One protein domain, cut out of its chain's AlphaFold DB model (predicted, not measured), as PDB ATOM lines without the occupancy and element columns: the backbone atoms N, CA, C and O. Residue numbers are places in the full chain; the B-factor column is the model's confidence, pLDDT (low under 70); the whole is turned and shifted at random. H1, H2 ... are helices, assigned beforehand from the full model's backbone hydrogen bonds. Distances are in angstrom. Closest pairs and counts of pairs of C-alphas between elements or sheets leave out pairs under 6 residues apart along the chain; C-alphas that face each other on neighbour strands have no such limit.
ATOM      1  N   LEU A 373     -80.181 -59.334  93.070       92.25
ATOM      2  CA  LEU A 373     -80.571 -57.922  92.984       92.25
ATOM      3  C   LEU A 373     -80.184 -57.252  91.655       92.25
ATOM      4  O   LEU A 373     -80.949 -56.436  91.145       92.25
ATOM      5  N   VAL A 374     -79.034 -57.592  91.061       93.06
ATOM      6  CA  VAL A 374     -78.532 -56.928  89.837       93.06
ATOM      7  C   VAL A 374     -79.551 -56.924  88.679       93.06
ATOM      8  O   VAL A 374     -79.789 -55.859  88.109       93.06
ATOM      9  N   PRO A 375     -80.224 -58.040  88.326       90.56
ATOM     10  CA  PRO A 375     -81.255 -58.037  87.283       90.56
ATOM     11  C   PRO A 375     -82.467 -57.136  87.574       90.56
ATOM     12  O   PRO A 375     -83.187 -56.757  86.648       90.56
ATOM     13  N   LEU A 376     -82.730 -56.810  88.843       90.00
ATOM     14  CA  LEU A 376     -83.870 -55.980  89.246       90.00
ATOM     15  C   LEU A 376     -83.620 -54.487  89.021       90.00
ATOM     16  O   LEU A 376     -84.575 -53.746  88.791       90.00
ATOM     17  N   MET A 377     -82.355 -54.068  88.937       89.19
ATOM     18  CA  MET A 377     -81.963 -52.719  88.502       89.19
ATOM     19  C   MET A 377     -82.339 -52.428  87.036       89.19
ATOM     20  O   MET A 377     -82.258 -51.289  86.585       89.19
ATOM     21  N   THR A 378     -82.770 -53.438  86.273       87.00
ATOM     22  CA  THR A 378     -83.341 -53.276  84.924       87.00
ATOM     23  C   THR A 378     -84.800 -53.717  84.843       87.00
ATOM     24  O   THR A 378     -85.299 -54.052  83.767       87.00
ATOM     25  N   SER A 379     -85.496 -53.801  85.977       85.81
ATOM     26  CA  SER A 379     -86.897 -54.215  85.991       85.81
ATOM     27  C   SER A 379     -87.797 -53.180  85.311       85.81
ATOM     28  O   SER A 379     -87.550 -51.972  85.353       85.81
ATOM     29  N   LYS A 380     -88.889 -53.667  84.708       82.62
ATOM     30  CA  LYS A 380     -89.957 -52.815  84.158       82.62
ATOM     31  C   LYS A 380     -90.714 -52.069  85.257       82.62
ATOM     32  O   LYS A 380     -91.288 -51.022  84.990       82.62
ATOM     33  N   ASP A 381     -90.747 -52.642  86.458       85.56
ATOM     34  CA  ASP A 381     -91.356 -52.013  87.622       85.56
ATOM     35  C   ASP A 381     -90.420 -50.934  88.166       85.56
ATOM     36  O   ASP A 381     -89.314 -51.216  88.629       85.56
ATOM     37  N   ASP A 382     -90.879 -49.695  88.064       88.69
ATOM     38  CA  ASP A 382     -90.122 -48.504  88.404       88.69
ATOM     39  C   ASP A 382     -89.813 -48.399  89.904       88.69
ATOM     40  O   ASP A 382     -88.707 -48.012  90.274       88.69
ATOM     41  N   GLN A 383     -90.733 -48.826  90.776       89.94
ATOM     42  CA  GLN A 383     -90.501 -48.783  92.224       89.94
ATOM     43  C   GLN A 383     -89.424 -49.780  92.647       89.94
ATOM     44  O   GLN A 383     -88.511 -49.433  93.393       89.94
ATOM     45  N   VAL A 384     -89.506 -51.009  92.128       90.19
ATOM     46  CA  VAL A 384     -88.513 -52.059  92.397       90.19
ATOM     47  C   VAL A 384     -87.145 -51.636  91.870       90.19
ATOM     48  O   VAL A 384     -86.152 -51.742  92.584       90.19
ATOM     49  N   ARG A 385     -87.100 -51.107  90.641       92.06
ATOM     50  CA  ARG A 385     -85.855 -50.668  90.013       92.06
ATOM     51  C   ARG A 385     -85.167 -49.569  90.818       92.06
ATOM     52  O   ARG A 385     -83.993 -49.719  91.150       92.06
ATOM     53  N   ARG A 386     -85.903 -48.507  91.171       92.75
ATOM     54  CA  ARG A 386     -85.374 -47.383  91.956       92.75
ATOM     55  C   ARG A 386     -84.865 -47.837  93.323       92.75
ATOM     56  O   ARG A 386     -83.741 -47.497  93.676       92.75
ATOM     57  N   LYS A 387     -85.610 -48.692  94.036       93.25
ATOM     58  CA  LYS A 387     -85.148 -49.245  95.319       93.25
ATOM     59  C   LYS A 387     -83.894 -50.102  95.201       93.25
ATOM     60  O   LYS A 387     -82.999 -49.959  96.025       93.25
ATOM     61  N   CYS A 388     -83.780 -50.949  94.177       93.56
ATOM     62  CA  CYS A 388     -82.540 -51.691  93.946       93.56
ATOM     63  C   CYS A 388     -81.349 -50.760  93.687       93.56
ATOM     64  O   CYS A 388     -80.282 -50.986  94.248       93.56
ATOM     65  N   CYS A 389     -81.526 -49.717  92.869       93.75
ATOM     66  CA  CYS A 389     -80.481 -48.723  92.623       93.75
ATOM     67  C   CYS A 389     -80.064 -48.010  93.917       93.75
ATOM     68  O   CYS A 389     -78.882 -48.021  94.235       93.75
ATOM     69  N   GLU A 390     -81.011 -47.506  94.716       94.00
ATOM     70  CA  GLU A 390     -80.732 -46.858  96.012       94.00
ATOM     71  C   GLU A 390     -79.903 -47.751  96.956       94.00
ATOM     72  O   GLU A 390     -78.979 -47.276  97.615       94.00
ATOM     73  N   ILE A 391     -80.187 -49.058  96.996       93.38
ATOM     74  CA  ILE A 391     -79.423 -50.024  97.803       93.38
ATOM     75  C   ILE A 391     -77.965 -50.103  97.336       93.38
ATOM     76  O   ILE A 391     -77.052 -50.029  98.156       93.38
ATOM     77  N   PHE A 392     -77.724 -50.250  96.030       93.50
ATOM     78  CA  PHE A 392     -76.357 -50.317  95.501       93.50
ATOM     79  C   PHE A 392     -75.609 -48.996  95.663       93.50
ATOM     80  O   PHE A 392     -74.424 -49.008  95.978       93.50
ATOM     81  N   GLU A 393     -76.293 -47.866  95.511       92.50
ATOM     82  CA  GLU A 393     -75.724 -46.549  95.781       92.50
ATOM     83  C   GLU A 393     -75.265 -46.415  97.237       92.50
ATOM     84  O   GLU A 393     -74.146 -45.974  97.482       92.50
ATOM     85  N   HIS A 394     -76.083 -46.860  98.197       91.12
ATOM     86  CA  HIS A 394     -75.711 -46.885  99.612       91.12
ATOM     87  C   HIS A 394     -74.515 -47.811  99.882       91.12
ATOM     88  O   HIS A 394     -73.621 -47.470 100.657       91.12
ATOM     89  N   ILE A 395     -74.466 -48.982  99.235       90.12
ATOM     90  CA  ILE A 395     -73.328 -49.909  99.347       90.12
ATOM     91  C   ILE A 395     -72.048 -49.248  98.827       90.12
ATOM     92  O   ILE A 395     -71.030 -49.293  99.509       90.12
ATOM     93  N   PHE A 396     -72.103 -48.604  97.659       90.19
ATOM     94  CA  PHE A 396     -70.954 -47.912  97.068       90.19
ATOM     95  C   PHE A 396     -70.486 -46.705  97.883       90.19
ATOM     96  O   PHE A 396     -69.314 -46.341  97.809       90.19
ATOM     97  N   ASP A 397     -71.384 -46.090  98.652       87.50
ATOM     98  CA  ASP A 397     -71.048 -44.999  99.564       87.50
ATOM     99  C   ASP A 397     -70.380 -45.498 100.856       87.50
ATOM    100  O   ASP A 397     -69.447 -44.883 101.370       87.50
ATOM    101  N   THR A 398     -70.839 -46.643 101.367       86.81
ATOM    102  CA  THR A 398     -70.381 -47.207 102.646       86.81
ATOM    103  C   THR A 398     -69.080 -48.013 102.507       86.81
ATOM    104  O   THR A 398     -68.279 -48.080 103.440       86.81
ATOM    105  N   ASP A 399     -68.852 -48.653 101.357       86.19
ATOM    106  CA  ASP A 399     -67.755 -49.603 101.149       86.19
ATOM    107  C   ASP A 399     -66.424 -48.928 100.773       86.19
ATOM    108  O   ASP A 399     -66.025 -48.864  99.611       86.19
ATOM    109  N   ILE A 400     -65.685 -48.495 101.796       80.75
ATOM    110  CA  ILE A 400     -64.331 -47.933 101.651       80.75
ATOM    111  C   ILE A 400     -63.330 -48.996 101.159       80.75
ATOM    112  O   ILE A 400     -62.377 -48.681 100.442       80.75
ATOM    113  N   SER A 401     -63.533 -50.266 101.537       80.38
ATOM    114  CA  SER A 401     -62.603 -51.353 101.211       80.38
ATOM    115  C   SER A 401     -62.691 -51.806  99.748       80.38
ATOM    116  O   SER A 401     -61.788 -52.489  99.248       80.38
ATOM    117  N   GLY A 402     -63.805 -51.497  99.082       83.94
ATOM    118  CA  GLY A 402     -64.095 -51.880  97.707       83.94
ATOM    119  C   GLY A 402     -64.335 -53.379  97.503       83.94
ATOM    120  O   GLY A 402     -64.392 -53.827  96.363       83.94
ATOM    121  N   GLU A 403     -64.454 -54.194  98.554       86.75
ATOM    122  CA  GLU A 403     -64.608 -55.647  98.391       86.75
ATOM    123  C   GLU A 403     -66.017 -56.009  97.894       86.75
ATOM    124  O   GLU A 403     -66.182 -56.802  96.962       86.75
ATOM    125  N   ILE A 404     -67.039 -55.390  98.486       89.56
ATOM    126  CA  ILE A 404     -68.450 -55.632  98.157       89.56
ATOM    127  C   ILE A 404     -68.772 -54.946  96.831       89.56
ATOM    128  O   ILE A 404     -69.411 -55.531  95.953       89.56
ATOM    129  N   SER A 405     -68.264 -53.726  96.661       91.56
ATOM    130  CA  SER A 405     -68.376 -52.933  95.440       91.56
ATOM    131  C   SER A 405     -67.757 -53.662  94.255       91.56
ATOM    132  O   SER A 405     -68.352 -53.702  93.179       91.56
ATOM    133  N   LEU A 406     -66.609 -54.322  94.449       91.56
ATOM    134  CA  LEU A 406     -65.986 -55.144  93.417       91.56
ATOM    135  C   LEU A 406     -66.884 -56.302  92.983       91.56
ATOM    136  O   LEU A 406     -67.032 -56.528  91.781       91.56
ATOM    137  N   GLU A 407     -67.502 -57.027  93.917       91.38
ATOM    138  CA  GLU A 407     -68.389 -58.128  93.539       91.38
ATOM    139  C   GLU A 407     -69.685 -57.633  92.885       91.38
ATOM    140  O   GLU A 407     -70.122 -58.200  91.882       91.38
ATOM    141  N   ALA A 408     -70.251 -56.524  93.367       93.00
ATOM    142  CA  ALA A 408     -71.399 -55.867  92.747       93.00
ATOM    143  C   ALA A 408     -71.105 -55.448  91.298       93.00
ATOM    144  O   ALA A 408     -71.833 -55.830  90.378       93.00
ATOM    145  N   VAL A 409     -69.993 -54.751  91.059       93.56
ATOM    146  CA  VAL A 409     -69.578 -54.324  89.715       93.56
ATOM    147  C   VAL A 409     -69.265 -55.526  88.820       93.56
ATOM    148  O   VAL A 409     -69.631 -55.534  87.642       93.56
ATOM    149  N   ARG A 410     -68.649 -56.590  89.351       93.25
ATOM    150  CA  ARG A 410     -68.438 -57.840  88.601       93.25
ATOM    151  C   ARG A 410     -69.755 -58.497  88.213       93.25
ATOM    152  O   ARG A 410     -69.894 -58.928  87.067       93.25
ATOM    153  N   ALA A 411     -70.719 -58.565  89.125       92.81
ATOM    154  CA  ALA A 411     -72.047 -59.094  88.845       92.81
ATOM    155  C   ALA A 411     -72.769 -58.262  87.773       92.81
ATOM    156  O   ALA A 411     -73.306 -58.839  86.824       92.81
ATOM    157  N   ILE A 412     -72.684 -56.929  87.847       92.62
ATOM    158  CA  ILE A 412     -73.192 -56.009  86.817       92.62
ATOM    159  C   ILE A 412     -72.503 -56.267  85.473       92.62
ATOM    160  O   ILE A 412     -73.178 -56.405  84.457       92.62
ATOM    161  N   ASN A 413     -71.178 -56.431  85.441       91.62
ATOM    162  CA  ASN A 413     -70.451 -56.726  84.205       91.62
ATOM    163  C   ASN A 413     -70.879 -58.071  83.598       91.62
ATOM    164  O   ASN A 413     -71.140 -58.153  82.396       91.62
ATOM    165  N   ARG A 414     -71.018 -59.126  84.417       91.38
ATOM    166  CA  ARG A 414     -71.544 -60.432  83.975       91.38
ATOM    167  C   ARG A 414     -72.965 -60.309  83.420       91.38
ATOM    168  O   ARG A 414     -73.278 -60.949  82.417       91.38
ATOM    169  N   PHE A 415     -73.808 -59.484  84.036       89.38
ATOM    170  CA  PHE A 415     -75.168 -59.227  83.575       89.38
ATOM    171  C   PHE A 415     -75.191 -58.447  82.251       89.38
ATOM    172  O   PHE A 415     -75.851 -58.872  81.300       89.38
ATOM    173  N   ALA A 416     -74.401 -57.377  82.141       87.38
ATOM    174  CA  ALA A 416     -74.281 -56.545  80.948       87.38
ATOM    175  C   ALA A 416     -73.725 -57.310  79.734       87.38
ATOM    176  O   ALA A 416     -74.101 -57.009  78.601       87.38
ATOM    177  N   ARG A 417     -72.867 -58.325  79.948       86.06
ATOM    178  CA  ARG A 417     -72.408 -59.250  78.888       86.06
ATOM    179  C   ARG A 417     -73.559 -60.027  78.252       86.06
ATOM    180  O   ARG A 417     -73.554 -60.230  77.048       86.06
ATOM    181  N   LYS A 418     -74.507 -60.499  79.067       86.38
ATOM    182  CA  LYS A 418     -75.589 -61.389  78.621       86.38
ATOM    183  C   LYS A 418     -76.815 -60.623  78.122       86.38
ATOM    184  O   LYS A 418     -77.464 -61.063  77.182       86.38
ATOM    185  N   ASN A 419     -77.132 -59.491  78.751       81.44
ATOM    186  CA  ASN A 419     -78.411 -58.793  78.586       81.44
ATOM    187  C   ASN A 419     -78.246 -57.344  78.124       81.44
ATOM    188  O   ASN A 419     -78.978 -56.466  78.571       81.44
ATOM    189  N   THR A 420     -77.299 -57.077  77.225       73.06
ATOM    190  CA  THR A 420     -76.927 -55.711  76.826       73.06
ATOM    191  C   THR A 420     -78.147 -54.878  76.407       73.06
ATOM    192  O   THR A 420     -78.334 -53.776  76.905       73.06
ATOM    193  N   ARG A 421     -79.064 -55.445  75.604       72.81
ATOM    194  CA  ARG A 421     -80.304 -54.787  75.122       72.81
ATOM    195  C   ARG A 421     -81.342 -54.448  76.197       72.81
ATOM    196  O   ARG A 421     -82.254 -53.680  75.917       72.81
ATOM    197  N   MET A 422     -81.245 -55.037  77.385       76.62
ATOM    198  CA  MET A 422     -82.200 -54.826  78.479       76.62
ATOM    199  C   MET A 422     -81.687 -53.845  79.534       76.62
ATOM    200  O   MET A 422     -82.360 -53.634  80.539       76.62
ATOM    201  N   LEU A 423     -80.501 -53.267  79.336       83.38
ATOM    202  CA  LEU A 423     -79.920 -52.337  80.293       83.38
ATOM    203  C   LEU A 423     -80.725 -51.038  80.356       83.38
ATOM    204  O   LEU A 423     -81.133 -50.486  79.336       83.38
ATOM    205  N   HIS A 424     -80.944 -50.569  81.581       86.94
ATOM    206  CA  HIS A 424     -81.642 -49.324  81.874       86.94
ATOM    207  C   HIS A 424     -80.627 -48.252  82.315       86.94
ATOM    208  O   HIS A 424     -79.687 -48.610  83.032       86.94
ATOM    209  N   PRO A 425     -80.802 -46.962  81.948       88.12
ATOM    210  CA  PRO A 425     -79.896 -45.883  82.352       88.12
ATOM    211  C   PRO A 425     -79.610 -45.829  83.861       88.12
ATOM    212  O   PRO A 425     -78.460 -45.673  84.249       88.12
ATOM    213  N   ASP A 426     -80.625 -46.042  84.708       89.62
ATOM    214  CA  ASP A 426     -80.506 -46.025  86.180       89.62
ATOM    215  C   ASP A 426     -79.395 -46.942  86.721       89.62
ATOM    216  O   ASP A 426     -78.692 -46.575  87.663       89.62
ATOM    217  N   MET A 427     -79.175 -48.111  86.103       90.44
ATOM    218  CA  MET A 427     -78.083 -49.011  86.500       90.44
ATOM    219  C   MET A 427     -76.714 -48.362  86.282       90.44
ATOM    220  O   MET A 427     -75.811 -48.538  87.096       90.44
ATOM    221  N   LEU A 428     -76.558 -47.615  85.190       89.50
ATOM    222  CA  LEU A 428     -75.316 -46.922  84.875       89.50
ATOM    223  C   LEU A 428     -75.131 -45.732  85.810       89.50
ATOM    224  O   LEU A 428     -74.072 -45.622  86.410       89.50
ATOM    225  N   TYR A 429     -76.178 -44.936  86.048       90.69
ATOM    226  CA  TYR A 429     -76.137 -43.854  87.039       90.69
ATOM    227  C   TYR A 429     -75.761 -44.335  88.446       90.69
ATOM    228  O   TYR A 429     -75.033 -43.646  89.155       90.69
ATOM    229  N   THR A 430     -76.151 -45.558  88.815       91.44
ATOM    230  CA  THR A 430     -75.714 -46.172  90.078       91.44
ATOM    231  C   THR A 430     -74.186 -46.358  90.114       91.44
ATOM    232  O   THR A 430     -73.553 -46.062  91.124       91.44
ATOM    233  N   LEU A 431     -73.561 -46.785  89.005       89.69
ATOM    234  CA  LEU A 431     -72.099 -46.930  88.903       89.69
ATOM    235  C   LEU A 431     -71.368 -45.587  89.011       89.69
ATOM    236  O   LEU A 431     -70.241 -45.549  89.500       89.69
ATOM    237  N   LEU A 432     -71.994 -44.476  88.606       88.62
ATOM    238  CA  LEU A 432     -71.397 -43.155  88.793       88.62
ATOM    239  C   LEU A 432     -71.219 -42.807  90.273       88.62
ATOM    240  O   LEU A 432     -70.339 -42.011  90.577       88.62
ATOM    241  N   LYS A 433     -71.975 -43.391  91.211       86.69
ATOM    242  CA  LYS A 433     -71.826 -43.095  92.647       86.69
ATOM    243  C   LYS A 433     -70.656 -43.812  93.330       86.69
ATOM    244  O   LYS A 433     -70.411 -43.550  94.502       86.69
ATOM    245  N   LEU A 434     -69.897 -44.642  92.611       84.75
ATOM    246  CA  LEU A 434     -68.682 -45.265  93.141       84.75
ATOM    247  C   LEU A 434     -67.685 -44.198  93.626       84.75
ATOM    248  O   LEU A 434     -67.188 -43.382  92.840       84.75
ATOM    249  N   LYS A 435     -67.392 -44.213  94.931       78.00
ATOM    250  CA  LYS A 435     -66.370 -43.372  95.564       78.00
ATOM    251  C   LYS A 435     -65.022 -44.068  95.484       78.00
ATOM    252  O   LYS A 435     -64.638 -44.834  96.359       78.00
ATOM    253  N   ILE A 436     -64.304 -43.800  94.403       68.50
ATOM    254  CA  ILE A 436     -62.940 -44.285  94.223       68.50
ATOM    255  C   ILE A 436     -62.021 -43.108  94.530       68.50
ATOM    256  O   ILE A 436     -61.677 -42.324  93.652       68.50
ATOM    257  N   THR A 437     -61.723 -42.909  95.811       62.09
ATOM    258  CA  THR A 437     -60.864 -41.815  96.283       62.09
ATOM    259  C   THR A 437     -59.748 -42.402  97.135       62.09
ATOM    260  O   THR A 437     -59.982 -43.324  97.918       62.09
ATOM    261  N   HIS A 438     -58.526 -41.887  96.965       50.75
ATOM    262  CA  HIS A 438     -57.401 -42.205  97.842       50.75
ATOM    263  C   HIS A 438     -57.801 -41.912  99.291       50.75
ATOM    264  O   HIS A 438     -58.280 -40.823  99.597       50.75
ATOM    265  N   ILE A 439     -57.639 -42.906 100.162       50.62
ATOM    266  CA  ILE A 439     -57.966 -42.809 101.584       50.62
ATOM    267  C   ILE A 439     -57.113 -41.688 102.194       50.62
ATOM    268  O   ILE A 439     -55.914 -41.859 102.418       50.62
ATOM    269  N   MET A 460     -55.092 -46.948 137.672       75.50
ATOM    270  CA  MET A 460     -56.088 -47.614 138.524       75.50
ATOM    271  C   MET A 460     -55.945 -49.144 138.555       75.50
ATOM    272  O   MET A 460     -56.404 -49.773 139.499       75.50
ATOM    273  N   MET A 461     -55.269 -49.742 137.570       82.88
ATOM    274  CA  MET A 461     -55.077 -51.198 137.483       82.88
ATOM    275  C   MET A 461     -53.969 -51.727 138.409       82.88
ATOM    276  O   MET A 461     -52.990 -51.025 138.696       82.88
ATOM    277  N   SER A 462     -54.074 -52.996 138.807       86.81
ATOM    278  CA  SER A 462     -53.054 -53.752 139.548       86.81
ATOM    279  C   SER A 462     -51.782 -53.998 138.718       86.81
ATOM    280  O   SER A 462     -51.773 -53.909 137.490       86.81
ATOM    281  N   ARG A 463     -50.662 -54.345 139.367       83.44
ATOM    282  CA  ARG A 463     -49.360 -54.551 138.695       83.44
ATOM    283  C   ARG A 463     -49.394 -55.686 137.656       83.44
ATOM    284  O   ARG A 463     -48.726 -55.569 136.630       83.44
ATOM    285  N   ASN A 464     -50.174 -56.745 137.894       86.62
ATOM    286  CA  ASN A 464     -50.349 -57.856 136.943       86.62
ATOM    287  C   ASN A 464     -51.285 -57.489 135.784       86.62
ATOM    288  O   ASN A 464     -50.969 -57.782 134.633       86.62
ATOM    289  N   GLU A 465     -52.372 -56.774 136.071       84.25
ATOM    290  CA  GLU A 465     -53.305 -56.262 135.058       84.25
ATOM    291  C   GLU A 465     -52.610 -55.289 134.107       84.25
ATOM    292  O   GLU A 465     -52.738 -55.429 132.899       84.25
ATOM    293  N   ARG A 466     -51.757 -54.385 134.612       84.44
ATOM    294  CA  ARG A 466     -50.946 -53.492 133.763       84.44
ATOM    295  C   ARG A 466     -50.005 -54.255 132.834       84.44
ATOM    296  O   ARG A 466     -49.816 -53.843 131.695       84.44
ATOM    297  N   LYS A 467     -49.378 -55.340 133.307       87.81
ATOM    298  CA  LYS A 467     -48.503 -56.178 132.467       87.81
ATOM    299  C   LYS A 467     -49.300 -56.907 131.384       87.81
ATOM    300  O   LYS A 467     -48.820 -57.021 130.264       87.81
ATOM    301  N   HIS A 468     -50.489 -57.411 131.707       86.62
ATOM    302  CA  HIS A 468     -51.370 -58.041 130.725       86.62
ATOM    303  C   HIS A 468     -51.906 -57.017 129.717       86.62
ATOM    304  O   HIS A 468     -51.755 -57.226 128.521       86.62
ATOM    305  N   TYR A 469     -52.396 -55.869 130.189       87.25
ATOM    306  CA  TYR A 469     -52.876 -54.771 129.353       87.25
ATOM    307  C   TYR A 469     -51.809 -54.290 128.370       87.25
ATOM    308  O   TYR A 469     -52.101 -54.171 127.190       87.25
ATOM    309  N   LYS A 470     -50.559 -54.100 128.815       87.44
ATOM    310  CA  LYS A 470     -49.446 -53.738 127.921       87.44
ATOM    311  C   LYS A 470     -49.170 -54.790 126.846       87.44
ATOM    312  O   LYS A 470     -48.848 -54.416 125.729       87.44
ATOM    313  N   ARG A 471     -49.282 -56.083 127.173       87.69
ATOM    314  CA  ARG A 471     -49.100 -57.172 126.197       87.69
ATOM    315  C   ARG A 471     -50.239 -57.218 125.184       87.69
ATOM    316  O   ARG A 471     -49.973 -57.303 123.998       87.69
ATOM    317  N   VAL A 472     -51.483 -57.110 125.648       87.38
ATOM    318  CA  VAL A 472     -52.662 -57.036 124.770       87.38
ATOM    319  C   VAL A 472     -52.609 -55.780 123.900       87.38
ATOM    320  O   VAL A 472     -52.967 -55.833 122.737       87.38
ATOM    321  N   GLU A 473     -52.144 -54.653 124.438       86.81
ATOM    322  CA  GLU A 473     -51.951 -53.407 123.693       86.81
ATOM    323  C   GLU A 473     -50.864 -53.520 122.629       86.81
ATOM    324  O   GLU A 473     -51.078 -53.041 121.522       86.81
ATOM    325  N   LEU A 474     -49.719 -54.118 122.963       89.06
ATOM    326  CA  LEU A 474     -48.653 -54.344 121.995       89.06
ATOM    327  C   LEU A 474     -49.161 -55.235 120.861       89.06
ATOM    328  O   LEU A 474     -49.067 -54.841 119.710       89.06
ATOM    329  N   LEU A 475     -49.808 -56.351 121.205       89.25
ATOM    330  CA  LEU A 475     -50.382 -57.270 120.227       89.25
ATOM    331  C   LEU A 475     -51.468 -56.600 119.377       89.25
ATOM    332  O   LEU A 475     -51.516 -56.816 118.177       89.25
ATOM    333  N   LYS A 476     -52.320 -55.754 119.970       87.44
ATOM    334  CA  LYS A 476     -53.304 -54.962 119.216       87.44
ATOM    335  C   LYS A 476     -52.638 -53.981 118.260       87.44
ATOM    336  O   LYS A 476     -53.099 -53.875 117.139       87.44
ATOM    337  N   ARG A 477     -51.571 -53.295 118.683       85.81
ATOM    338  CA  ARG A 477     -50.823 -52.381 117.812       85.81
ATOM    339  C   ARG A 477     -50.159 -53.138 116.663       85.81
ATOM    340  O   ARG A 477     -50.288 -52.708 115.533       85.81
ATOM    341  N   GLU A 478     -49.495 -54.255 116.948       86.50
ATOM    342  CA  GLU A 478     -48.868 -55.099 115.921       86.50
ATOM    343  C   GLU A 478     -49.910 -55.621 114.919       86.50
ATOM    344  O   GLU A 478     -49.665 -55.621 113.715       86.50
ATOM    345  N   LEU A 479     -51.097 -56.009 115.401       84.06
ATOM    346  CA  LEU A 479     -52.214 -56.425 114.553       84.06
ATOM    347  C   LEU A 479     -52.744 -55.245 113.724       84.06
ATOM    348  O   LEU A 479     -52.899 -55.393 112.521       84.06
ATOM    349  N   GLU A 480     -52.950 -54.071 114.330       81.25
ATOM    350  CA  GLU A 480     -53.384 -52.847 113.640       81.25
ATOM    351  C   GLU A 480     -52.377 -52.403 112.563       81.25
ATOM    352  O   GLU A 480     -52.788 -52.061 111.460       81.25
ATOM    353  N   GLU A 481     -51.071 -52.432 112.841       80.56
ATOM    354  CA  GLU A 481     -50.017 -52.058 111.885       80.56
ATOM    355  C   GLU A 481     -49.984 -53.016 110.686       80.56
ATOM    356  O   GLU A 481     -50.042 -52.568 109.538       80.56
ATOM    357  N   ALA A 482     -49.988 -54.331 110.938       78.44
ATOM    358  CA  ALA A 482     -50.037 -55.339 109.877       78.44
ATOM    359  C   ALA A 482     -51.354 -55.285 109.077       78.44
ATOM    360  O   ALA A 482     -51.381 -55.491 107.861       78.44
ATOM    361  N   GLU A 483     -52.467 -54.998 109.750       78.56
ATOM    362  CA  GLU A 483     -53.783 -54.893 109.133       78.56
ATOM    363  C   GLU A 483     -53.908 -53.630 108.268       78.56
ATOM    364  O   GLU A 483     -54.505 -53.693 107.199       78.56
ATOM    365  N   VAL A 484     -53.321 -52.498 108.669       77.62
ATOM    366  CA  VAL A 484     -53.327 -51.264 107.864       77.62
ATOM    367  C   VAL A 484     -52.535 -51.446 106.572       77.62
ATOM    368  O   VAL A 484     -53.060 -51.140 105.504       77.62
ATOM    369  N   GLU A 485     -51.316 -51.988 106.637       71.81
ATOM    370  CA  GLU A 485     -50.474 -52.177 105.445       71.81
ATOM    371  C   GLU A 485     -51.129 -53.132 104.432       71.81
ATOM    372  O   GLU A 485     -51.214 -52.848 103.232       71.81
ATOM    373  N   THR A 486     -51.675 -54.249 104.920       73.12
ATOM    374  CA  THR A 486     -52.386 -55.213 104.069       73.12
ATOM    375  C   THR A 486     -53.690 -54.641 103.512       73.12
ATOM    376  O   THR A 486     -54.008 -54.870 102.340       73.12
ATOM    377  N   LYS A 487     -54.435 -53.849 104.294       77.56
ATOM    378  CA  LYS A 487     -55.646 -53.164 103.823       77.56
ATOM    379  C   LYS A 487     -55.337 -52.135 102.747       77.56
ATOM    380  O   LYS A 487     -55.970 -52.183 101.704       77.56
ATOM    381  N   GLU A 488     -54.362 -51.249 102.931       78.50
ATOM    382  CA  GLU A 488     -54.046 -50.220 101.926       78.50
ATOM    383  C   GLU A 488     -53.709 -50.849 100.561       78.50
ATOM    384  O   GLU A 488     -54.268 -50.456  99.532       78.50
ATOM    385  N   SER A 489     -52.880 -51.899 100.556       80.62
ATOM    386  CA  SER A 489     -52.536 -52.642  99.338       80.62
ATOM    387  C   SER A 489     -53.745 -53.351  98.711       80.62
ATOM    388  O   SER A 489     -53.988 -53.240  97.506       80.62
ATOM    389  N   THR A 490     -54.550 -54.056  99.512       83.75
ATOM    390  CA  THR A 490     -55.728 -54.786  99.007       83.75
ATOM    391  C   THR A 490     -56.828 -53.856  98.505       83.75
ATOM    392  O   THR A 490     -57.444 -54.144  97.480       83.75
ATOM    393  N   VAL A 491     -57.032 -52.713  99.157       85.75
ATOM    394  CA  VAL A 491     -57.991 -51.688  98.737       85.75
ATOM    395  C   VAL A 491     -57.594 -51.095  97.392       85.75
ATOM    396  O   VAL A 491     -58.431 -51.032  96.491       85.75
ATOM    397  N   LEU A 492     -56.317 -50.746  97.200       84.25
ATOM    398  CA  LEU A 492     -55.831 -50.271  95.904       84.25
ATOM    399  C   LEU A 492     -56.047 -51.324  94.807       84.25
ATOM    400  O   LEU A 492     -56.583 -51.016  93.745       84.25
ATOM    401  N   GLN A 493     -55.705 -52.588  95.078       87.06
ATOM    402  CA  GLN A 493     -55.944 -53.681  94.130       87.06
ATOM    403  C   GLN A 493     -57.431 -53.859  93.799       87.06
ATOM    404  O   GLN A 493     -57.776 -54.147  92.650       87.06
ATOM    405  N   ASN A 494     -58.315 -53.725  94.788       89.44
ATOM    406  CA  ASN A 494     -59.757 -53.833  94.594       89.44
ATOM    407  C   ASN A 494     -60.282 -52.673  93.749       89.44
ATOM    408  O   ASN A 494     -60.987 -52.927  92.773       89.44
ATOM    409  N   HIS A 495     -59.874 -51.439  94.043       87.25
ATOM    410  CA  HIS A 495     -60.237 -50.254  93.264       87.25
ATOM    411  C   HIS A 495     -59.768 -50.354  91.813       87.25
ATOM    412  O   HIS A 495     -60.575 -50.165  90.905       87.25
ATOM    413  N   THR A 496     -58.530 -50.787  91.556       87.81
ATOM    414  CA  THR A 496     -58.040 -51.023  90.186       87.81
ATOM    415  C   THR A 496     -58.881 -52.070  89.447       87.81
ATOM    416  O   THR A 496     -59.211 -51.899  88.268       87.81
ATOM    417  N   LYS A 497     -59.291 -53.148  90.130       90.06
ATOM    418  CA  LYS A 497     -60.172 -54.182  89.555       90.06
ATOM    419  C   LYS A 497     -61.596 -53.664  89.323       90.06
ATOM    420  O   LYS A 497     -62.216 -54.064  88.331       90.06
ATOM    421  N   ILE A 498     -62.112 -52.799  90.202       91.00
ATOM    422  CA  ILE A 498     -63.407 -52.122  90.048       91.00
ATOM    423  C   ILE A 498     -63.365 -51.252  88.800       91.00
ATOM    424  O   ILE A 498     -64.166 -51.482  87.898       91.00
ATOM    425  N   ILE A 499     -62.402 -50.331  88.714       89.19
ATOM    426  CA  ILE A 499     -62.223 -49.405  87.588       89.19
ATOM    427  C   ILE A 499     -62.160 -50.194  86.286       89.19
ATOM    428  O   ILE A 499     -62.998 -50.012  85.404       89.19
ATOM    429  N   THR A 500     -61.246 -51.163  86.211       89.12
ATOM    430  CA  THR A 500     -61.115 -52.049  85.051       89.12
ATOM    431  C   THR A 500     -62.459 -52.691  84.690       89.12
ATOM    432  O   THR A 500     -62.851 -52.713  83.525       89.12
ATOM    433  N   SER A 501     -63.218 -53.196  85.666       90.94
ATOM    434  CA  SER A 501     -64.522 -53.827  85.419       90.94
ATOM    435  C   SER A 501     -65.601 -52.842  84.953       90.94
ATOM    436  O   SER A 501     -66.387 -53.209  84.079       90.94
ATOM    437  N   VAL A 502     -65.632 -51.617  85.491       90.69
ATOM    438  CA  VAL A 502     -66.542 -50.532  85.080       90.69
ATOM    439  C   VAL A 502     -66.252 -50.115  83.640       90.69
ATOM    440  O   VAL A 502     -67.162 -50.103  82.811       90.69
ATOM    441  N   PHE A 503     -64.985 -49.878  83.298       88.19
ATOM    442  CA  PHE A 503     -64.586 -49.536  81.933       88.19
ATOM    443  C   PHE A 503     -64.935 -50.651  80.943       88.19
ATOM    444  O   PHE A 503     -65.494 -50.372  79.885       88.19
ATOM    445  N   HIS A 504     -64.745 -51.925  81.301       88.12
ATOM    446  CA  HIS A 504     -65.208 -53.040  80.465       88.12
ATOM    447  C   HIS A 504     -66.723 -53.028  80.200       88.12
ATOM    448  O   HIS A 504     -67.159 -53.534  79.162       88.12
ATOM    449  N   VAL A 505     -67.536 -52.512  81.128       88.75
ATOM    450  CA  VAL A 505     -68.973 -52.313  80.898       88.75
ATOM    451  C   VAL A 505     -69.180 -51.153  79.930       88.75
ATOM    452  O   VAL A 505     -69.837 -51.347  78.911       88.75
ATOM    453  N   TYR A 506     -68.573 -49.995  80.182       88.75
ATOM    454  CA  TYR A 506     -68.709 -48.806  79.336       88.75
ATOM    455  C   TYR A 506     -68.237 -49.022  77.896       88.75
ATOM    456  O   TYR A 506     -69.015 -48.788  76.975       88.75
ATOM    457  N   PHE A 507     -67.039 -49.568  77.677       86.50
ATOM    458  CA  PHE A 507     -66.536 -49.882  76.337       86.50
ATOM    459  C   PHE A 507     -67.442 -50.847  75.579       86.50
ATOM    460  O   PHE A 507     -67.671 -50.686  74.379       86.50
ATOM    461  N   ARG A 508     -68.001 -51.848  76.272       85.62
ATOM    462  CA  ARG A 508     -68.953 -52.772  75.649       85.62
ATOM    463  C   ARG A 508     -70.201 -52.035  75.174       85.62
ATOM    464  O   ARG A 508     -70.648 -52.276  74.057       85.62
ATOM    465  N   LEU A 509     -70.751 -51.154  76.008       84.56
ATOM    466  CA  LEU A 509     -71.947 -50.386  75.666       84.56
ATOM    467  C   LEU A 509     -71.682 -49.380  74.550       84.56
ATOM    468  O   LEU A 509     -72.506 -49.276  73.647       84.56
ATOM    469  N   LEU A 510     -70.525 -48.717  74.549       82.50
ATOM    470  CA  LEU A 510     -70.134 -47.827  73.458       82.50
ATOM    471  C   LEU A 510     -70.040 -48.570  72.121       82.50
ATOM    472  O   LEU A 510     -70.623 -48.119  71.138       82.50
ATOM    473  N   ARG A 511     -69.386 -49.740  72.090       79.56
ATOM    474  CA  ARG A 511     -69.245 -50.543  70.861       79.56
ATOM    475  C   ARG A 511     -70.569 -51.117  70.360       79.56
ATOM    476  O   ARG A 511     -70.776 -51.213  69.157       79.56
ATOM    477  N   GLN A 512     -71.450 -51.552  71.259       76.50
ATOM    478  CA  GLN A 512     -72.678 -52.262  70.875       76.50
ATOM    479  C   GLN A 512     -73.896 -51.344  70.701       76.50
ATOM    480  O   GLN A 512     -74.880 -51.760  70.092       76.50
ATOM    481  N   MET A 513     -73.896 -50.147  71.298       66.38
ATOM    482  CA  MET A 513     -75.118 -49.364  71.535       66.38
ATOM    483  C   MET A 513     -74.908 -47.858  71.380       66.38
ATOM    484  O   MET A 513     -75.528 -47.058  72.090       66.38
ATOM    485  N   SER A 514     -74.083 -47.484  70.405       60.78
ATOM    486  CA  SER A 514     -73.714 -46.110  70.046       60.78
ATOM    487  C   SER A 514     -74.893 -45.171  69.752       60.78
ATOM    488  O   SER A 514     -74.714 -43.961  69.737       60.78
ATOM    489  N   ARG A 515     -76.114 -45.694  69.565       58.88
ATOM    490  CA  ARG A 515     -77.329 -44.916  69.244       58.88
ATOM    491  C   ARG A 515     -78.436 -44.986  70.304       58.88
ATOM    492  O   ARG A 515     -79.587 -44.663  70.025       58.88
ATOM    493  N   SER A 516     -78.130 -45.467  71.509       70.19
ATOM    494  CA  SER A 516     -79.136 -45.692  72.557       70.19
ATOM    495  C   SER A 516     -79.154 -44.587  73.617       70.19
ATOM    496  O   SER A 516     -78.163 -43.894  73.836       70.19
ATOM    497  N   LYS A 517     -80.260 -44.494  74.371       76.56
ATOM    498  CA  LYS A 517     -80.396 -43.631  75.567       76.56
ATOM    499  C   LYS A 517     -79.345 -43.913  76.660       76.56
ATOM    500  O   LYS A 517     -79.280 -43.184  77.641       76.56
ATOM    501  N   LEU A 518     -78.552 -44.978  76.507       81.75
ATOM    502  CA  LEU A 518     -77.470 -45.359  77.411       81.75
ATOM    503  C   LEU A 518     -76.162 -44.618  77.110       81.75
ATOM    504  O   LEU A 518     -75.280 -44.629  77.958       81.75
ATOM    505  N   LEU A 519     -76.032 -43.959  75.951       84.12
ATOM    506  CA  LEU A 519     -74.800 -43.263  75.577       84.12
ATOM    507  C   LEU A 519     -74.447 -42.147  76.571       84.12
ATOM    508  O   LEU A 519     -73.309 -42.087  77.021       84.12
ATOM    509  N   LEU A 520     -75.419 -41.312  76.961       86.00
ATOM    510  CA  LEU A 520     -75.175 -40.199  77.887       86.00
ATOM    511  C   LEU A 520     -74.608 -40.668  79.245       86.00
ATOM    512  O   LEU A 520     -73.512 -40.222  79.582       86.00
ATOM    513  N   PRO A 521     -75.253 -41.605  79.980       88.12
ATOM    514  CA  PRO A 521     -74.697 -42.113  81.237       88.12
ATOM    515  C   PRO A 521     -73.293 -42.714  81.087       88.12
ATOM    516  O   PRO A 521     -72.472 -42.620  81.995       88.12
ATOM    517  N   VAL A 522     -73.007 -43.352  79.946       88.44
ATOM    518  CA  VAL A 522     -71.689 -43.947  79.689       88.44
ATOM    519  C   VAL A 522     -70.624 -42.870  79.500       88.44
ATOM    520  O   VAL A 522     -69.556 -42.977  80.095       88.44
ATOM    521  N   LEU A 523     -70.901 -41.829  78.712       87.50
ATOM    522  CA  LEU A 523     -69.961 -40.723  78.498       87.50
ATOM    523  C   LEU A 523     -69.701 -39.937  79.787       87.50
ATOM    524  O   LEU A 523     -68.556 -39.595  80.076       87.50
ATOM    525  N   GLU A 524     -70.741 -39.712  80.589       89.56
ATOM    526  CA  GLU A 524     -70.612 -39.080  81.904       89.56
ATOM    527  C   GLU A 524     -69.724 -39.918  82.840       89.56
ATOM    528  O   GLU A 524     -68.793 -39.402  83.461       89.56
ATOM    529  N   GLY A 525     -69.945 -41.238  82.879       88.25
ATOM    530  CA  GLY A 525     -69.123 -42.165  83.653       88.25
ATOM    531  C   GLY A 525     -67.664 -42.209  83.191       88.25
ATOM    532  O   GLY A 525     -66.759 -42.218  84.025       88.25
ATOM    533  N   LEU A 526     -67.419 -42.195  81.878       88.06
ATOM    534  CA  LEU A 526     -66.066 -42.138  81.320       88.06
ATOM    535  C   LEU A 526     -65.357 -40.845  81.711       88.06
ATOM    536  O   LEU A 526     -64.221 -40.911  82.160       88.06
ATOM    537  N   SER A 527     -66.029 -39.696  81.618       87.50
ATOM    538  CA  SER A 527     -65.462 -38.416  82.051       87.50
ATOM    539  C   SER A 527     -65.112 -38.426  83.543       87.50
ATOM    540  O   SER A 527     -64.001 -38.046  83.917       87.50
ATOM    541  N   LYS A 528     -66.008 -38.947  84.394       87.06
ATOM    542  CA  LYS A 528     -65.778 -39.027  85.842       87.06
ATOM    543  C   LYS A 528     -64.564 -39.885  86.201       87.06
ATOM    544  O   LYS A 528     -63.778 -39.490  87.058       87.06
ATOM    545  N   PHE A 529     -64.411 -41.051  85.575       86.38
ATOM    546  CA  PHE A 529     -63.358 -42.013  85.925       86.38
ATOM    547  C   PHE A 529     -62.121 -41.950  85.015       86.38
ATOM    548  O   PHE A 529     -61.185 -42.716  85.233       86.38
ATOM    549  N   ALA A 530     -62.073 -41.045  84.030       83.56
ATOM    550  CA  ALA A 530     -60.964 -40.931  83.075       83.56
ATOM    551  C   ALA A 530     -59.606 -40.724  83.758       83.56
ATOM    552  O   ALA A 530     -58.620 -41.325  83.362       83.56
ATOM    553  N   HIS A 531     -59.542 -39.933  84.827       83.12
ATOM    554  CA  HIS A 531     -58.288 -39.686  85.548       83.12
ATOM    555  C   HIS A 531     -57.723 -40.928  86.269       83.12
ATOM    556  O   HIS A 531     -56.577 -40.908  86.706       83.12
ATOM    557  N   LEU A 532     -58.523 -41.989  86.417       82.00
ATOM    558  CA  LEU A 532     -58.146 -43.228  87.100       82.00
ATOM    559  C   LEU A 532     -57.689 -44.331  86.135       82.00
ATOM    560  O   LEU A 532     -57.307 -45.409  86.592       82.00
ATOM    561  N   ILE A 533     -57.775 -44.108  84.819       80.12
ATOM    562  CA  ILE A 533     -57.381 -45.097  83.813       80.12
ATOM    563  C   ILE A 533     -55.947 -44.862  83.333       80.12
ATOM    564  O   ILE A 533     -55.458 -43.735  83.300       80.12
ATOM    565  N   GLY A 534     -55.266 -45.947  82.955       78.56
ATOM    566  CA  GLY A 534     -53.955 -45.865  82.317       78.56
ATOM    567  C   GLY A 534     -54.024 -45.138  80.970       78.56
ATOM    568  O   GLY A 534     -55.003 -45.272  80.236       78.56
ATOM    569  N   ILE A 535     -52.963 -44.398  80.640       77.88
ATOM    570  CA  ILE A 535     -52.863 -43.572  79.422       77.88
ATOM    571  C   ILE A 535     -53.061 -44.412  78.144       77.88
ATOM    572  O   ILE A 535     -53.663 -43.946  77.185       77.88
ATOM    573  N   GLU A 536     -52.657 -45.682  78.175       78.25
ATOM    574  CA  GLU A 536     -52.756 -46.633  77.057       78.25
ATOM    575  C   GLU A 536     -54.196 -46.870  76.564       78.25
ATOM    576  O   GLU A 536     -54.404 -47.215  75.408       78.25
ATOM    577  N   PHE A 537     -55.206 -46.660  77.414       78.50
ATOM    578  CA  PHE A 537     -56.608 -46.878  77.044       78.50
ATOM    579  C   PHE A 537     -57.259 -45.658  76.378       78.50
ATOM    580  O   PHE A 537     -58.377 -45.764  75.872       78.50
ATOM    581  N   PHE A 538     -56.609 -44.489  76.394       81.12
ATOM    582  CA  PHE A 538     -57.191 -43.267  75.832       81.12
ATOM    583  C   PHE A 538     -57.255 -43.301  74.309       81.12
ATOM    584  O   PHE A 538     -58.244 -42.824  73.750       81.12
ATOM    585  N   ASP A 539     -56.275 -43.915  73.649       83.44
ATOM    586  CA  ASP A 539     -56.265 -44.056  72.191       83.44
ATOM    587  C   ASP A 539     -57.483 -44.858  71.706       83.44
ATOM    588  O   ASP A 539     -58.176 -44.448  70.769       83.44
ATOM    589  N   ASP A 540     -57.823 -45.940  72.415       82.81
ATOM    590  CA  ASP A 540     -59.016 -46.749  72.154       82.81
ATOM    591  C   ASP A 540     -60.315 -45.962  72.404       82.81
ATOM    592  O   ASP A 540     -61.265 -46.058  71.622       82.81
ATOM    593  N   ILE A 541     -60.373 -45.162  73.481       83.38
ATOM    594  CA  ILE A 541     -61.538 -44.314  73.795       83.38
ATOM    595  C   ILE A 541     -61.755 -43.283  72.688       83.38
ATOM    596  O   ILE A 541     -62.869 -43.157  72.180       83.38
ATOM    597  N   ILE A 542     -60.709 -42.541  72.319       84.50
ATOM    598  CA  ILE A 542     -60.792 -41.454  71.338       84.50
ATOM    599  C   ILE A 542     -61.150 -42.014  69.961       84.50
ATOM    600  O   ILE A 542     -62.035 -41.471  69.300       84.50
ATOM    601  N   SER A 543     -60.541 -43.134  69.565       85.69
ATOM    602  CA  SER A 543     -60.861 -43.816  68.306       85.69
ATOM    603  C   SER A 543     -62.334 -44.230  68.247       85.69
ATOM    604  O   SER A 543     -63.016 -43.973  67.254       85.69
ATOM    605  N   LEU A 544     -62.862 -44.796  69.338       83.81
ATOM    606  CA  LEU A 544     -64.264 -45.205  69.420       83.81
ATOM    607  C   LEU A 544     -65.222 -44.003  69.412       83.81
ATOM    608  O   LEU A 544     -66.274 -44.050  68.776       83.81
ATOM    609  N   LEU A 545     -64.868 -42.907  70.085       83.12
ATOM    610  CA  LEU A 545     -65.649 -41.668  70.050       83.12
ATOM    611  C   LEU A 545     -65.662 -41.047  68.652       83.12
ATOM    612  O   LEU A 545     -66.715 -40.591  68.205       83.12
ATOM    613  N   TYR A 546     -64.530 -41.065  67.947       85.56
ATOM    614  CA  TYR A 546     -64.438 -40.592  66.570       85.56
ATOM    615  C   TYR A 546     -65.311 -41.429  65.624       85.56
ATOM    616  O   TYR A 546     -66.042 -40.876  64.798       85.56
ATOM    617  N   GLU A 547     -65.318 -42.755  65.783       84.44
ATOM    618  CA  GLU A 547     -66.207 -43.651  65.034       84.44
ATOM    619  C   GLU A 547     -67.689 -43.324  65.290       84.44
ATOM    620  O   GLU A 547     -68.478 -43.201  64.353       84.44
ATOM    621  N   ILE A 548     -68.078 -43.101  66.550       82.06
ATOM    622  CA  ILE A 548     -69.462 -42.748  66.909       82.06
ATOM    623  C   ILE A 548     -69.850 -41.369  66.354       82.06
ATOM    624  O   ILE A 548     -70.950 -41.203  65.817       82.06
ATOM    625  N   ALA A 549     -68.960 -40.380  66.457       81.62
ATOM    626  CA  ALA A 549     -69.191 -39.031  65.952       81.62
ATOM    627  C   ALA A 549     -69.359 -39.034  64.425       81.62
ATOM    628  O   ALA A 549     -70.353 -38.521  63.910       81.62
ATOM    629  N   THR A 550     -68.454 -39.693  63.696       81.75
ATOM    630  CA  THR A 550     -68.538 -39.819  62.232       81.75
ATOM    631  C   THR A 550     -69.769 -40.611  61.784       81.75
ATOM    632  O   THR A 550     -70.435 -40.213  60.828       81.75
ATOM    633  N   ALA A 551     -70.140 -41.680  62.496       77.31
ATOM    634  CA  ALA A 551     -71.357 -42.448  62.228       77.31
ATOM    635  C   ALA A 551     -72.655 -41.667  62.498       77.31
ATOM    636  O   ALA A 551     -73.702 -42.012  61.942       77.31
ATOM    637  N   THR A 552     -72.602 -40.649  63.360       73.19
ATOM    638  CA  THR A 552     -73.722 -39.734  63.616       73.19
ATOM    639  C   THR A 552     -73.800 -38.674  62.521       73.19
ATOM    640  O   THR A 552     -74.864 -38.469  61.947       73.19
ATOM    641  N   VAL A 553     -72.668 -38.063  62.155       72.12
ATOM    642  CA  VAL A 553     -72.592 -37.054  61.083       72.12
ATOM    643  C   VAL A 553     -73.042 -37.627  59.731       72.12
ATOM    644  O   VAL A 553     -73.851 -36.999  59.060       72.12
ATOM    645  N   ARG A 554     -72.623 -38.849  59.370       67.94
ATOM    646  CA  ARG A 554     -73.060 -39.553  58.140       67.94
ATOM    647  C   ARG A 554     -74.551 -39.915  58.083       67.94
ATOM    648  O   ARG A 554     -74.989 -40.441  57.073       67.94
ATOM    649  N   PHE A 555     -75.281 -39.779  59.185       62.81
ATOM    650  CA  PHE A 555     -76.717 -40.056  59.232       62.81
ATOM    651  C   PHE A 555     -77.557 -38.778  59.124       62.81
ATOM    652  O   PHE A 555     -78.701 -38.837  58.683       62.81
ATOM    653  N   TYR A 556     -77.015 -37.645  59.582       58.97
ATOM    654  CA  TYR A 556     -77.669 -36.338  59.475       58.97
ATOM    655  C   TYR A 556     -77.377 -35.628  58.143       58.97
ATOM    656  O   TYR A 556     -78.156 -34.760  57.754       58.97
ATOM    657  N   LEU A 557     -76.270 -35.986  57.482       49.62
ATOM    658  CA  LEU A 557     -76.023 -35.751  56.055       49.62
ATOM    659  C   LEU A 557     -76.695 -36.853  55.238       49.62
ATOM    660  O   LEU A 557     -77.254 -36.515  54.173       49.62
TER     661      LEU A 557
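AT A GLANCE: This is residues 373 to 439 and 460 to 557 of the 557 residues of the protein "NOC3p domain-containing protein" of Soboliphyme baturini (UniProt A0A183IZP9). One very long helix, H5, makes the length of the model: residues 470 to 486 of it stick out as a bare arm, while its later part packs with H3 and H6. H1, H2, H3 and H4 form a cluster there, and H4 also packs on H6. The printed part has 165 residues, with seven named helices in the order H1 to H7 and no named strand, all helix; it is loose, radius of gyration of the C-alphas 22.0 A, spanning 88 by 40 by 24 A.

HOW THE PARTS SIT: H1, residues 373 to 378, touches residues 384 to 389 of H2, residues 382 to 398; the closest C-alphas, Met 377 and Arg 385, are 4.7 A apart. H2 and H3, residues 403 to 418, are a helical hairpin at a steep tilt of 39 degrees. H4, residues 425 to 432, touches H2 at a shallow tilt of 6 degrees, C-alphas 393 and 430 closest at 5.7 A. H5, residues 463 to 512, touches H3 with residues 491 to 505 alone, C-alphas 406 and 498 closest at 5.2 A. H6, residues 519 to 532, forms a hairpin with H5 and touches H4. H7, residues 535 to 556, only just touches H5, with 3 pairs of C-alphas within 8 A. O i to N i+4 pairs are within hydrogen-bond range throughout H2, H4 and H5, and in 0 of 2 in H1 (i+3: 3 of 3), 11 of 12 in H3, 8 of 10 in H6 and 15 of 18 in H7.

IN THESE COORDINATES: H1 begins at C-alpha 373 (-80.571, -57.922, 92.984). H5 is 71.8 A long, H7 32.6 A, ending at C-alpha 556 (-77.669, -36.338, 59.475).

THE WHOLE: Residues 440 to 459 are not printed; the gap is 37.3 A. Confidence is under 70 at residues 436 to 439, 513 to 515 and 554 to 557.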